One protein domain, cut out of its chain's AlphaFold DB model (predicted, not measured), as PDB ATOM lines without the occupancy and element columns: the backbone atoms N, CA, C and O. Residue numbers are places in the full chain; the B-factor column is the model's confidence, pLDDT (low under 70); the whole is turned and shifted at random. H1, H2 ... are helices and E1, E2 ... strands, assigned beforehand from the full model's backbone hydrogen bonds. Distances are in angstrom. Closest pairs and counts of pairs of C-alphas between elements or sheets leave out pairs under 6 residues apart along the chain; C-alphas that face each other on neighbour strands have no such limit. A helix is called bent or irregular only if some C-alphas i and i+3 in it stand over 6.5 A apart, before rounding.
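Overview. This is residues 117 to 195 of the 241 residues of an uncharacterized protein of Rhizophagus sp. MUCL 43196 (UniProt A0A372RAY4). The chain winds in stacked turns, with a small sheet of three parallel strands, E1, E2 and E3, side by side along one side, and short helices H1 and H2 in the returns between them. The long helix H3 comes last and packs along edge strand E3, over one face of the sheet and touching H2. The printed part has 79 residues, with three named strands and three named helices in the order E1 H1 E2 H2 E3 H3; the sheet's order is E1 E2 E3, and the class is mixed, helices and strands. The whole is compact, with a radius of gyration of the C-alphas of 11.8 A, and its outline is elongated, 37 by 24 by 19 A.

Arrangement. In the sheet, E2, residues 142 to 146, is the inner strand, parallel to its neighbour E1, residues 117 to 121, at 1 degree; N 120 and O 144 are 2.8 A apart, within hydrogen-bond range. E3, residues 169 to 173, is parallel to E2 at 3 degrees, with N 145 and O 171 at 2.8 A. H3, residues 178 to 194, is on the sheet at a height of 5.3 A, over E3, and runs along the strands at 24 degrees to E3 on the local plane; the closest C-alphas of the two are those of Val 170 and Ala 184, 5.0 A apart. This gives two layers, a helix on one face of a sheet. H2, residues 153 to 161, is not on the sheet; it touches residues 179 to 183 of H3 alone, at a shallow tilt of 19 degrees, the same way, and their closest C-alphas are those of Leu 160 and Trp 183, 6.4 A apart. H1, residues 132 to 136, is not on the sheet either and touches H2, the closest C-alphas being those of Ile 132 and Pro 158, 5.2 A apart. H1 and H3 are apart. E1, H1, E2 and E2, H2, E3 are strand-helix-strand units, two parallel neighbour strands with a helix between, each with a right-handed crossover. Each O i to N i+4 pair of H3 is within hydrogen-bond range, against 3 of 5 in H2 and 0 of 1 in H1, where 2 of 2 O i to N i+3 pairs are.

Along the chain. E1 begins at C-alpha 117, (-5.407, 8.446, -29.296), and is 13.1 A long; E2 is 12.9 A and E3 13.2 A. H1 is 7.6 A long. H2 is 11.6 A long and irregular, with C-alphas 155 and 158 7.5 A apart. H3 runs 25.2 A from C-alpha 178 to C-alpha 194, (5.539, -8.859, -29.379).

Size, cuts and confidence. The C-alphas farthest apart are those of Asp 127 and Gly 195, 38.6 A. The printed part has no cut and no long link; the links from H1 to E2 and from E3 to H3 are tight. The mean pLDDT of the printed part is 93.3, and residues 192 to 195 are under 70.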
ATOM      1  N   SER A 117      -4.204   9.126 -28.819       98.81
ATOM      2  CA  SER A 117      -5.407   8.446 -29.296       98.81
ATOM      3  C   SER A 117      -6.255   9.348 -30.185       98.81
ATOM      4  O   SER A 117      -6.645  10.444 -29.781       98.81
ATOM      5  N   LEU A 118      -6.597   8.839 -31.368       98.75
ATOM      6  CA  LEU A 118      -7.548   9.443 -32.298       98.75
ATOM      7  C   LEU A 118      -8.698   8.479 -32.585       98.75
ATOM      8  O   LEU A 118      -8.480   7.314 -32.920       98.75
ATOM      9  N   ASP A 119      -9.929   8.971 -32.488       98.62
ATOM     10  CA  ASP A 119     -11.124   8.177 -32.754       98.62
ATOM     11  C   ASP A 119     -12.134   8.951 -33.605       98.62
ATOM     12  O   ASP A 119     -12.802   9.874 -33.138       98.62
ATOM     13  N   PHE A 120     -12.234   8.551 -34.868       98.00
ATOM     14  CA  PHE A 120     -13.167   9.086 -35.848       98.00
ATOM     15  C   PHE A 120     -14.344   8.118 -36.001       98.00
ATOM     16  O   PHE A 120     -14.158   6.967 -36.412       98.00
ATOM     17  N   TYR A 121     -15.554   8.583 -35.686       95.81
ATOM     18  CA  TYR A 121     -16.785   7.803 -35.812       95.81
ATOM     19  C   TYR A 121     -17.809   8.516 -36.695       95.81
ATOM     20  O   TYR A 121     -18.191   9.639 -36.391       95.81
ATOM     21  N   TRP A 122     -18.276   7.892 -37.779       94.06
ATOM     22  CA  TRP A 122     -19.186   8.549 -38.734       94.06
ATOM     23  C   TRP A 122     -18.645   9.889 -39.259       94.06
ATOM     24  O   TRP A 122     -19.356  10.888 -39.321       94.06
ATOM     25  N   VAL A 123     -17.354   9.932 -39.586       93.31
ATOM     26  CA  VAL A 123     -16.686  11.144 -40.077       93.31
ATOM     27  C   VAL A 123     -16.533  11.078 -41.590       93.31
ATOM     28  O   VAL A 123     -16.133  10.042 -42.129       93.31
ATOM     29  N   ASP A 124     -16.836  12.181 -42.268       92.81
ATOM     30  CA  ASP A 124     -16.662  12.324 -43.711       92.81
ATOM     31  C   ASP A 124     -15.308  12.964 -44.054       92.81
ATOM     32  O   ASP A 124     -15.022  14.089 -43.646       92.81
ATOM     33  N   PHE A 125     -14.484  12.253 -44.826       95.12
ATOM     34  CA  PHE A 125     -13.155  12.689 -45.272       95.12
ATOM     35  C   PHE A 125     -13.153  13.273 -46.696       95.12
ATOM     36  O   PHE A 125     -12.090  13.383 -47.307       95.12
ATOM     37  N   ASN A 126     -14.312  13.629 -47.262       92.75
ATOM     38  CA  ASN A 126     -14.408  14.122 -48.642       92.75
ATOM     39  C   ASN A 126     -13.578  15.391 -48.908       92.75
ATOM     40  O   ASN A 126     -13.102  15.594 -50.024       92.75
ATOM     41  N   ASP A 127     -13.392  16.238 -47.894       93.06
ATOM     42  CA  ASP A 127     -12.591  17.462 -47.979       93.06
ATOM     43  C   ASP A 127     -11.085  17.228 -47.747       93.06
ATOM     44  O   ASP A 127     -10.289  18.161 -47.854       93.06
ATOM     45  N   CYS A 128     -10.663  15.994 -47.458       95.88
ATOM     46  CA  CYS A 128      -9.256  15.648 -47.289       95.88
ATOM     47  C   CYS A 128      -8.611  15.265 -48.626       95.88
ATOM     48  O   CYS A 128      -9.079  14.385 -49.348       95.88
ATOM     49  N   THR A 129      -7.457  15.861 -48.923       95.94
ATOM     50  CA  THR A 129      -6.604  15.439 -50.048       95.94
ATOM     51  C   THR A 129      -5.591  14.369 -49.637       95.94
ATOM     52  O   THR A 129      -5.179  13.559 -50.469       95.94
ATOM     53  N   SER A 130      -5.204  14.360 -48.358       97.12
ATOM     54  CA  SER A 130      -4.172  13.517 -47.755       97.12
ATOM     55  C   SER A 130      -4.376  13.435 -46.234       97.12
ATOM     56  O   SER A 130      -5.039  14.299 -45.664       97.12
ATOM     57  N   LEU A 131      -3.809  12.410 -45.586       97.06
ATOM     58  CA  LEU A 131      -3.699  12.280 -44.120       97.06
ATOM     59  C   LEU A 131      -2.241  12.373 -43.635       97.06
ATOM     60  O   LEU A 131      -1.888  11.811 -42.599       97.06
ATOM     61  N   ILE A 132      -1.379  13.043 -44.402       97.44
ATOM     62  CA  ILE A 132       0.055  13.181 -44.109       97.44
ATOM     63  C   ILE A 132       0.320  13.866 -42.764       97.44
ATOM     64  O   ILE A 132       1.287  13.546 -42.084       97.44
ATOM     65  N   GLU A 133      -0.547  14.769 -42.317       97.00
ATOM     66  CA  GLU A 133      -0.400  15.427 -41.022       97.00
ATOM     67  C   GLU A 133      -0.369  14.398 -39.888       97.00
ATOM     68  O   GLU A 133       0.468  14.515 -38.994       97.00
ATOM     69  N   LEU A 134      -1.200  13.348 -39.961       97.19
ATOM     70  CA  LEU A 134      -1.292  12.321 -38.920       97.19
ATOM     71  C   LEU A 134       0.020  11.548 -38.727       97.19
ATOM     72  O   LEU A 134       0.285  11.084 -37.622       97.19
ATOM     73  N   THR A 135       0.872  11.446 -39.753       96.75
ATOM     74  CA  THR A 135       2.159  10.730 -39.656       96.75
ATOM     75  C   THR A 135       3.171  11.438 -38.755       96.75
ATOM     76  O   THR A 135       4.168  10.847 -38.358       96.75
ATOM     77  N   HIS A 136       2.922  12.701 -38.401       97.19
ATOM     78  CA  HIS A 136       3.800  13.495 -37.540       97.19
ATOM     79  C   HIS A 136       3.502  13.321 -36.044       97.19
ATOM     80  O   HIS A 136       4.162  13.938 -35.206       97.19
ATOM     81  N   PHE A 137       2.496  12.518 -35.694       97.19
ATOM     82  CA  PHE A 137       2.030  12.345 -34.325       97.19
ATOM     83  C   PHE A 137       2.886  11.268 -33.654       97.19
ATOM     84  O   PHE A 137       2.547  10.086 -33.656       97.19
ATOM     85  N   LYS A 138       4.036  11.670 -33.105       92.06
ATOM     86  CA  LYS A 138       5.076  10.737 -32.626       92.06
ATOM     87  C   LYS A 138       4.616   9.852 -31.469       92.06
ATOM     88  O   LYS A 138       5.081   8.728 -31.333       92.06
ATOM     89  N   GLN A 139       3.712  10.362 -30.635       97.06
ATOM     90  CA  GLN A 139       3.179   9.657 -29.466       97.06
ATOM     91  C   GLN A 139       1.916   8.845 -29.790       97.06
ATOM     92  O   GLN A 139       1.289   8.319 -28.878       97.06
ATOM     93  N   LEU A 140       1.505   8.754 -31.061       98.19
ATOM     94  CA  LEU A 140       0.247   8.116 -31.431       98.19
ATOM     95  C   LEU A 140       0.308   6.604 -31.201       98.19
ATOM     96  O   LEU A 140       1.052   5.890 -31.866       98.19
ATOM     97  N   GLU A 141      -0.518   6.124 -30.278       98.25
ATOM     98  CA  GLU A 141      -0.630   4.719 -29.880       98.25
ATOM     99  C   GLU A 141      -1.879   4.068 -30.490       98.25
ATOM    100  O   GLU A 141      -1.868   2.889 -30.859       98.25
ATOM    101  N   VAL A 142      -2.962   4.844 -30.623       98.50
ATOM    102  CA  VAL A 142      -4.285   4.351 -31.011       98.50
ATOM    103  C   VAL A 142      -4.906   5.209 -32.109       98.50
ATOM    104  O   VAL A 142      -5.041   6.424 -31.961       98.50
ATOM    105  N   VAL A 143      -5.383   4.567 -33.179       98.38
ATOM    106  CA  VAL A 143      -6.189   5.226 -34.220       98.38
ATOM    107  C   VAL A 143      -7.414   4.394 -34.564       98.38
ATOM    108  O   VAL A 143      -7.318   3.194 -34.825       98.38
ATOM    109  N   LYS A 144      -8.586   5.026 -34.599       98.62
ATOM    110  CA  LYS A 144      -9.845   4.363 -34.940       98.62
ATOM    111  C   LYS A 144     -10.570   5.117 -36.051       98.62
ATOM    112  O   LYS A 144     -10.837   6.306 -35.924       98.62
ATOM    113  N   PHE A 145     -10.924   4.394 -37.107       98.25
ATOM    114  CA  PHE A 145     -11.796   4.828 -38.194       98.25
ATOM    115  C   PHE A 145     -13.026   3.919 -38.207       98.25
ATOM    116  O   PHE A 145     -12.945   2.741 -38.568       98.25
ATOM    117  N   ARG A 146     -14.172   4.430 -37.761       97.12
ATOM    118  CA  ARG A 146     -15.390   3.638 -37.561       97.12
ATOM    119  C   ARG A 146     -16.539   4.269 -38.341       97.12
ATOM    120  O   ARG A 146     -16.901   5.406 -38.069       97.12
ATOM    121  N   ASN A 147     -17.123   3.538 -39.288       95.25
ATOM    122  CA  ASN A 147     -18.191   4.037 -40.166       95.25
ATOM    123  C   ASN A 147     -17.815   5.355 -40.885       95.25
ATOM    124  O   ASN A 147     -18.660   6.221 -41.067       95.25
ATOM    125  N   CYS A 148     -16.538   5.557 -41.222       94.44
ATOM    126  CA  CYS A 148     -16.082   6.783 -41.878       94.44
ATOM    127  C   CYS A 148     -16.276   6.720 -43.401       94.44
ATOM    128  O   CYS A 148     -16.080   5.666 -44.016       94.44
ATOM    129  N   PHE A 149     -16.574   7.869 -44.007       91.62
ATOM    130  CA  PHE A 149     -16.885   8.018 -45.432       91.62
ATOM    131  C   PHE A 149     -15.738   8.668 -46.199       91.62
ATOM    132  O   PHE A 149     -14.911   9.372 -45.621       91.62
ATOM    133  N   ASN A 150     -15.687   8.426 -47.512       94.31
ATOM    134  CA  ASN A 150     -14.736   9.049 -48.439       94.31
ATOM    135  C   ASN A 150     -13.243   8.852 -48.099       94.31
ATOM    136  O   ASN A 150     -12.375   9.488 -48.696       94.31
ATOM    137  N   LEU A 151     -12.910   7.903 -47.217       92.50
ATOM    138  CA  LEU A 151     -11.541   7.446 -46.973       92.50
ATOM    139  C   LEU A 151     -11.046   6.629 -48.170       92.50
ATOM    140  O   LEU A 151     -11.143   5.405 -48.203       92.50
ATOM    141  N   LYS A 152     -10.519   7.299 -49.192       93.19
ATOM    142  CA  LYS A 152      -9.953   6.639 -50.379       93.19
ATOM    143  C   LYS A 152      -8.504   6.222 -50.123       93.19
ATOM    144  O   LYS A 152      -7.795   6.848 -49.336       93.19
ATOM    145  N   LYS A 153      -8.023   5.201 -50.849       94.38
ATOM    146  CA  LYS A 153      -6.630   4.716 -50.746       94.38
ATOM    147  C   LYS A 153      -5.608   5.854 -50.867       94.38
ATOM    148  O   LYS A 153      -4.712   5.925 -50.042       94.38
ATOM    149  N   LYS A 154      -5.784   6.754 -51.844       95.25
ATOM    150  CA  LYS A 154      -4.897   7.909 -52.078       95.25
ATOM    151  C   LYS A 154      -4.776   8.823 -50.851       95.25
ATOM    152  O   LYS A 154      -3.686   9.254 -50.519       95.25
ATOM    153  N   ILE A 155      -5.889   9.077 -50.161       96.00
ATOM    154  CA  ILE A 155      -5.919   9.918 -48.955       96.00
ATOM    155  C   ILE A 155      -5.179   9.224 -47.799       96.00
ATOM    156  O   ILE A 155      -4.470   9.867 -47.031       96.00
ATOM    157  N   CYS A 156      -5.313   7.898 -47.700       97.25
ATOM    158  CA  CYS A 156      -4.715   7.090 -46.636       97.25
ATOM    159  C   CYS A 156      -3.249   6.710 -46.882       97.25
ATOM    160  O   CYS A 156      -2.600   6.239 -45.956       97.25
ATOM    161  N   GLU A 157      -2.735   6.871 -48.102       97.12
ATOM    162  CA  GLU A 157      -1.409   6.403 -48.521       97.12
ATOM    163  C   GLU A 157      -0.267   6.797 -47.566       97.12
ATOM    164  O   GLU A 157       0.518   5.910 -47.219       97.12
ATOM    165  N   PRO A 158      -0.205   8.035 -47.034       97.69
ATOM    166  CA  PRO A 158       0.793   8.392 -46.030       97.69
ATOM    167  C   PRO A 158       0.770   7.500 -44.786       97.69
ATOM    168  O   PRO A 158       1.821   7.121 -44.284       97.69
ATOM    169  N   LEU A 159      -0.417   7.112 -44.306       97.00
ATOM    170  CA  LEU A 159      -0.551   6.268 -43.114       97.00
ATOM    171  C   LEU A 159      -0.007   4.859 -43.349       97.00
ATOM    172  O   LEU A 159       0.571   4.261 -42.442       97.00
ATOM    173  N   LEU A 160      -0.210   4.341 -44.565       96.19
ATOM    174  CA  LEU A 160       0.177   2.986 -44.959       96.19
ATOM    175  C   LEU A 160       1.696   2.837 -45.085       96.19
ATOM    176  O   LEU A 160       2.213   1.744 -44.855       96.19
ATOM    177  N   ASN A 161       2.374   3.921 -45.468       95.00
ATOM    178  CA  ASN A 161       3.807   3.948 -45.758       95.00
ATOM    179  C   ASN A 161       4.648   4.521 -44.608       95.00
ATOM    180  O   ASN A 161       5.871   4.417 -44.646       95.00
ATOM    181  N   ASN A 162       4.015   5.141 -43.611       95.94
ATOM    182  CA  ASN A 162       4.718   5.679 -42.457       95.94
ATOM    183  C   ASN A 162       5.198   4.559 -41.528       95.94
ATOM    184  O   ASN A 162       4.449   3.620 -41.238       95.94
ATOM    185  N   ASP A 163       6.422   4.695 -41.020       92.69
ATOM    186  CA  ASP A 163       6.905   3.850 -39.937       92.69
ATOM    187  C   ASP A 163       6.434   4.432 -38.604       92.69
ATOM    188  O   ASP A 163       6.734   5.575 -38.252       92.69
ATOM    189  N   TRP A 164       5.622   3.661 -37.890       93.38
ATOM    190  CA  TRP A 164       5.006   4.103 -36.651       93.38
ATOM    191  C   TRP A 164       5.741   3.496 -35.465       93.38
ATOM    192  O   TRP A 164       5.667   2.287 -35.236       93.38
ATOM    193  N   GLU A 165       6.402   4.350 -34.689       91.31
ATOM    194  CA  GLU A 165       7.173   3.934 -33.518       91.31
ATOM    195  C   GLU A 165       6.268   3.398 -32.396       91.31
ATOM    196  O   GLU A 165       6.495   2.305 -31.884       91.31
ATOM    197  N   ASN A 166       5.199   4.136 -32.069       94.81
ATOM    198  CA  ASN A 166       4.344   3.858 -30.906       94.81
ATOM    199  C   ASN A 166       2.961   3.281 -31.253       94.81
ATOM    200  O   ASN A 166       2.249   2.820 -30.359       94.81
ATOM    201  N   LEU A 167       2.568   3.271 -32.534       96.69
ATOM    202  CA  LEU A 167       1.224   2.854 -32.941       96.69
ATOM    203  C   LEU A 167       1.033   1.356 -32.699       96.69
ATOM    204  O   LEU A 167       1.619   0.513 -33.382       96.69
ATOM    205  N   CYS A 168       0.170   1.028 -31.742       95.31
ATOM    206  CA  CYS A 168      -0.033  -0.337 -31.277       95.31
ATOM    207  C   CYS A 168      -1.450  -0.856 -31.524       95.31
ATOM    208  O   CYS A 168      -1.669  -2.069 -31.550       95.31
ATOM    209  N   HIS A 169      -2.415   0.038 -31.742       97.25
ATOM    210  CA  HIS A 169      -3.796  -0.366 -31.935       97.25
ATOM    211  C   HIS A 169      -4.497   0.447 -33.020       97.25
ATOM    212  O   HIS A 169      -4.670   1.661 -32.910       97.25
ATOM    213  N   VAL A 170      -4.966  -0.248 -34.055       97.94
ATOM    214  CA  VAL A 170      -5.705   0.364 -35.160       97.94
ATOM    215  C   VAL A 170      -7.048  -0.325 -35.349       97.94
ATOM    216  O   VAL A 170      -7.119  -1.539 -35.534       97.94
ATOM    217  N   VAL A 171      -8.131   0.448 -35.362       98.00
ATOM    218  CA  VAL A 171      -9.481  -0.061 -35.635       98.00
ATOM    219  C   VAL A 171      -9.987   0.533 -36.938       98.00
ATOM    220  O   VAL A 171     -10.041   1.748 -37.079       98.00
ATOM    221  N   VAL A 172     -10.396  -0.319 -37.877       97.62
ATOM    222  CA  VAL A 172     -11.013   0.103 -39.141       97.62
ATOM    223  C   VAL A 172     -12.277  -0.720 -39.353       97.62
ATOM    224  O   VAL A 172     -12.202  -1.916 -39.633       97.62
ATOM    225  N   ILE A 173     -13.438  -0.091 -39.180       95.06
ATOM    226  CA  ILE A 173     -14.756  -0.742 -39.242       95.06
ATOM    227  C   ILE A 173     -15.619   0.000 -40.257       95.06
ATOM    228  O   ILE A 173     -15.718   1.224 -40.187       95.06
ATOM    229  N   ASN A 174     -16.265  -0.744 -41.163       91.50
ATOM    230  CA  ASN A 174     -17.226  -0.220 -42.143       91.50
ATOM    231  C   ASN A 174     -16.723   1.015 -42.912       91.50
ATOM    232  O   ASN A 174     -17.410   2.025 -43.015       91.50
ATOM    233  N   THR A 175     -15.503   0.936 -43.442       89.44
ATOM    234  CA  THR A 175     -14.930   1.941 -44.351       89.44
ATOM    235  C   THR A 175     -14.785   1.363 -45.756       89.44
ATOM    236  O   THR A 175     -14.548   0.164 -45.917       89.44
ATOM    237  N   GLU A 176     -14.814   2.196 -46.791       86.44
ATOM    238  CA  GLU A 176     -14.634   1.743 -48.182       86.44
ATOM    239  C   GLU A 176     -13.178   1.339 -48.502       86.44
ATOM    240  O   GLU A 176     -12.924   0.533 -49.397       86.44
ATOM    241  N   CYS A 177     -12.200   1.836 -47.734       93.00
ATOM    242  CA  CYS A 177     -10.781   1.557 -47.960       93.00
ATOM    243  C   CYS A 177     -10.369   0.143 -47.523       93.00
ATOM    244  O   CYS A 177     -10.026  -0.095 -46.361       93.00
ATOM    245  N   PHE A 178     -10.334  -0.807 -48.459       93.31
ATOM    246  CA  PHE A 178      -9.856  -2.162 -48.166       93.31
ATOM    247  C   PHE A 178      -8.390  -2.189 -47.700       93.31
ATOM    248  O   PHE A 178      -8.075  -2.840 -46.706       93.31
ATOM    249  N   THR A 179      -7.507  -1.421 -48.344       95.56
ATOM    250  CA  THR A 179      -6.080  -1.368 -47.983       95.56
ATOM    251  C   THR A 179      -5.843  -0.830 -46.572       95.56
ATOM    252  O   THR A 179      -4.932  -1.291 -45.890       95.56
ATOM    253  N   LEU A 180      -6.682   0.101 -46.100       96.62
ATOM    254  CA  LEU A 180      -6.606   0.610 -44.728       96.62
ATOM    255  C   LEU A 180      -6.974  -0.479 -43.706       96.62
ATOM    256  O   LEU A 180      -6.314  -0.599 -42.676       96.62
ATOM    257  N   ARG A 181      -7.975  -1.321 -44.010       95.69
ATOM    258  CA  ARG A 181      -8.326  -2.482 -43.170       95.69
ATOM    259  C   ARG A 181      -7.184  -3.488 -43.077       95.69
ATOM    260  O   ARG A 181      -6.878  -3.974 -41.989       95.69
ATOM    261  N   GLU A 182      -6.543  -3.799 -44.201       95.75
ATOM    262  CA  GLU A 182      -5.399  -4.715 -44.203       95.75
ATOM    263  C   GLU A 182      -4.214  -4.165 -43.411       95.75
ATOM    264  O   GLU A 182      -3.586  -4.908 -42.653       95.75
ATOM    265  N   TRP A 183      -3.923  -2.871 -43.555       96.38
ATOM    266  CA  TRP A 183      -2.898  -2.188 -42.771       96.38
ATOM    267  C   TRP A 183      -3.192  -2.256 -41.268       96.38
ATOM    268  O   TRP A 183      -2.328  -2.688 -40.505       96.38
ATOM    269  N   ALA A 184      -4.426  -1.966 -40.848       96.88
ATOM    270  CA  ALA A 184      -4.831  -2.076 -39.448       96.88
ATOM    271  C   ALA A 184      -4.618  -3.489 -38.883       96.88
ATOM    272  O   ALA A 184      -4.084  -3.658 -37.785       96.88
ATOM    273  N   ARG A 185      -4.963  -4.525 -39.662       95.44
ATOM    274  CA  ARG A 185      -4.718  -5.925 -39.285       95.44
ATOM    275  C   ARG A 185      -3.226  -6.208 -39.082       95.44
ATOM    276  O   ARG A 185      -2.875  -6.894 -38.125       95.44
ATOM    277  N   LYS A 186      -2.354  -5.696 -39.959       94.31
ATOM    278  CA  LYS A 186      -0.895  -5.883 -39.850       94.31
ATOM    279  C   LYS A 186      -0.333  -5.246 -38.576       94.31
ATOM    280  O   LYS A 186       0.417  -5.916 -37.871       94.31
ATOM    281  N   ILE A 187      -0.732  -4.011 -38.261       94.25
ATOM    282  CA  ILE A 187      -0.309  -3.322 -37.029       94.25
ATOM    283  C   ILE A 187      -0.737  -4.119 -35.789       94.25
ATOM    284  O   ILE A 187       0.094  -4.436 -34.940       94.25
ATOM    285  N   ASN A 188      -2.006  -4.531 -35.728       93.06
ATOM    286  CA  ASN A 188      -2.533  -5.257 -34.569       93.06
ATOM    287  C   ASN A 188      -1.867  -6.633 -34.370       93.06
ATOM    288  O   ASN A 188      -1.636  -7.038 -33.234       93.06
ATOM    289  N   ILE A 189      -1.519  -7.351 -35.448       91.00
ATOM    290  CA  ILE A 189      -0.813  -8.645 -35.344       91.00
ATOM    291  C   ILE A 189       0.626  -8.464 -34.859       91.00
ATOM    292  O   ILE A 189       1.078  -9.253 -34.030       91.00
ATOM    293  N   LYS A 190       1.339  -7.434 -35.339       85.75
ATOM    294  CA  LYS A 190       2.704  -7.121 -34.877       85.75
ATOM    295  C   LYS A 190       2.743  -7.002 -33.349       85.75
ATOM    296  O   LYS A 190       3.643  -7.546 -32.718       85.75
ATOM    297  N   MET A 191       1.728  -6.373 -32.755       74.81
ATOM    298  CA  MET A 191       1.633  -6.222 -31.301       74.81
ATOM    299  C   MET A 191       1.250  -7.507 -30.568       74.81
ATOM    300  O   MET A 191       1.824  -7.783 -29.518       74.81
ATOM    301  N   CYS A 192       0.356  -8.334 -31.123       64.56
ATOM    302  CA  CYS A 192       0.074  -9.654 -30.545       64.56
ATOM    303  C   CYS A 192       1.336 -10.528 -30.472       64.56
ATOM    304  O   CYS A 192       1.531 -11.232 -29.486       64.56
ATOM    305  N   ASN A 193       2.206 -10.458 -31.482       66.06
ATOM    306  CA  ASN A 193       3.424 -11.267 -31.536       66.06
ATOM    307  C   ASN A 193       4.532 -10.744 -30.605       66.06
ATOM    308  O   ASN A 193       5.281 -11.545 -30.057       66.06
ATOM    309  N   ASN A 194       4.600  -9.433 -30.353       59.78
ATOM    310  CA  ASN A 194       5.539  -8.859 -29.379       59.78
ATOM    311  C   ASN A 194       5.184  -9.190 -27.912       59.78
ATOM    312  O   ASN A 194       6.012  -8.982 -27.029       59.78
ATOM    313  N   GLY A 195       3.977  -9.707 -27.648       49.94
ATOM    314  CA  GLY A 195       3.536 -10.181 -26.330       49.94
ATOM    315  C   GLY A 195       3.795 -11.669 -26.052       49.94
ATOM    316  O   GLY A 195       3.536 -12.115 -24.939       49.94
TER     317      GLY A 195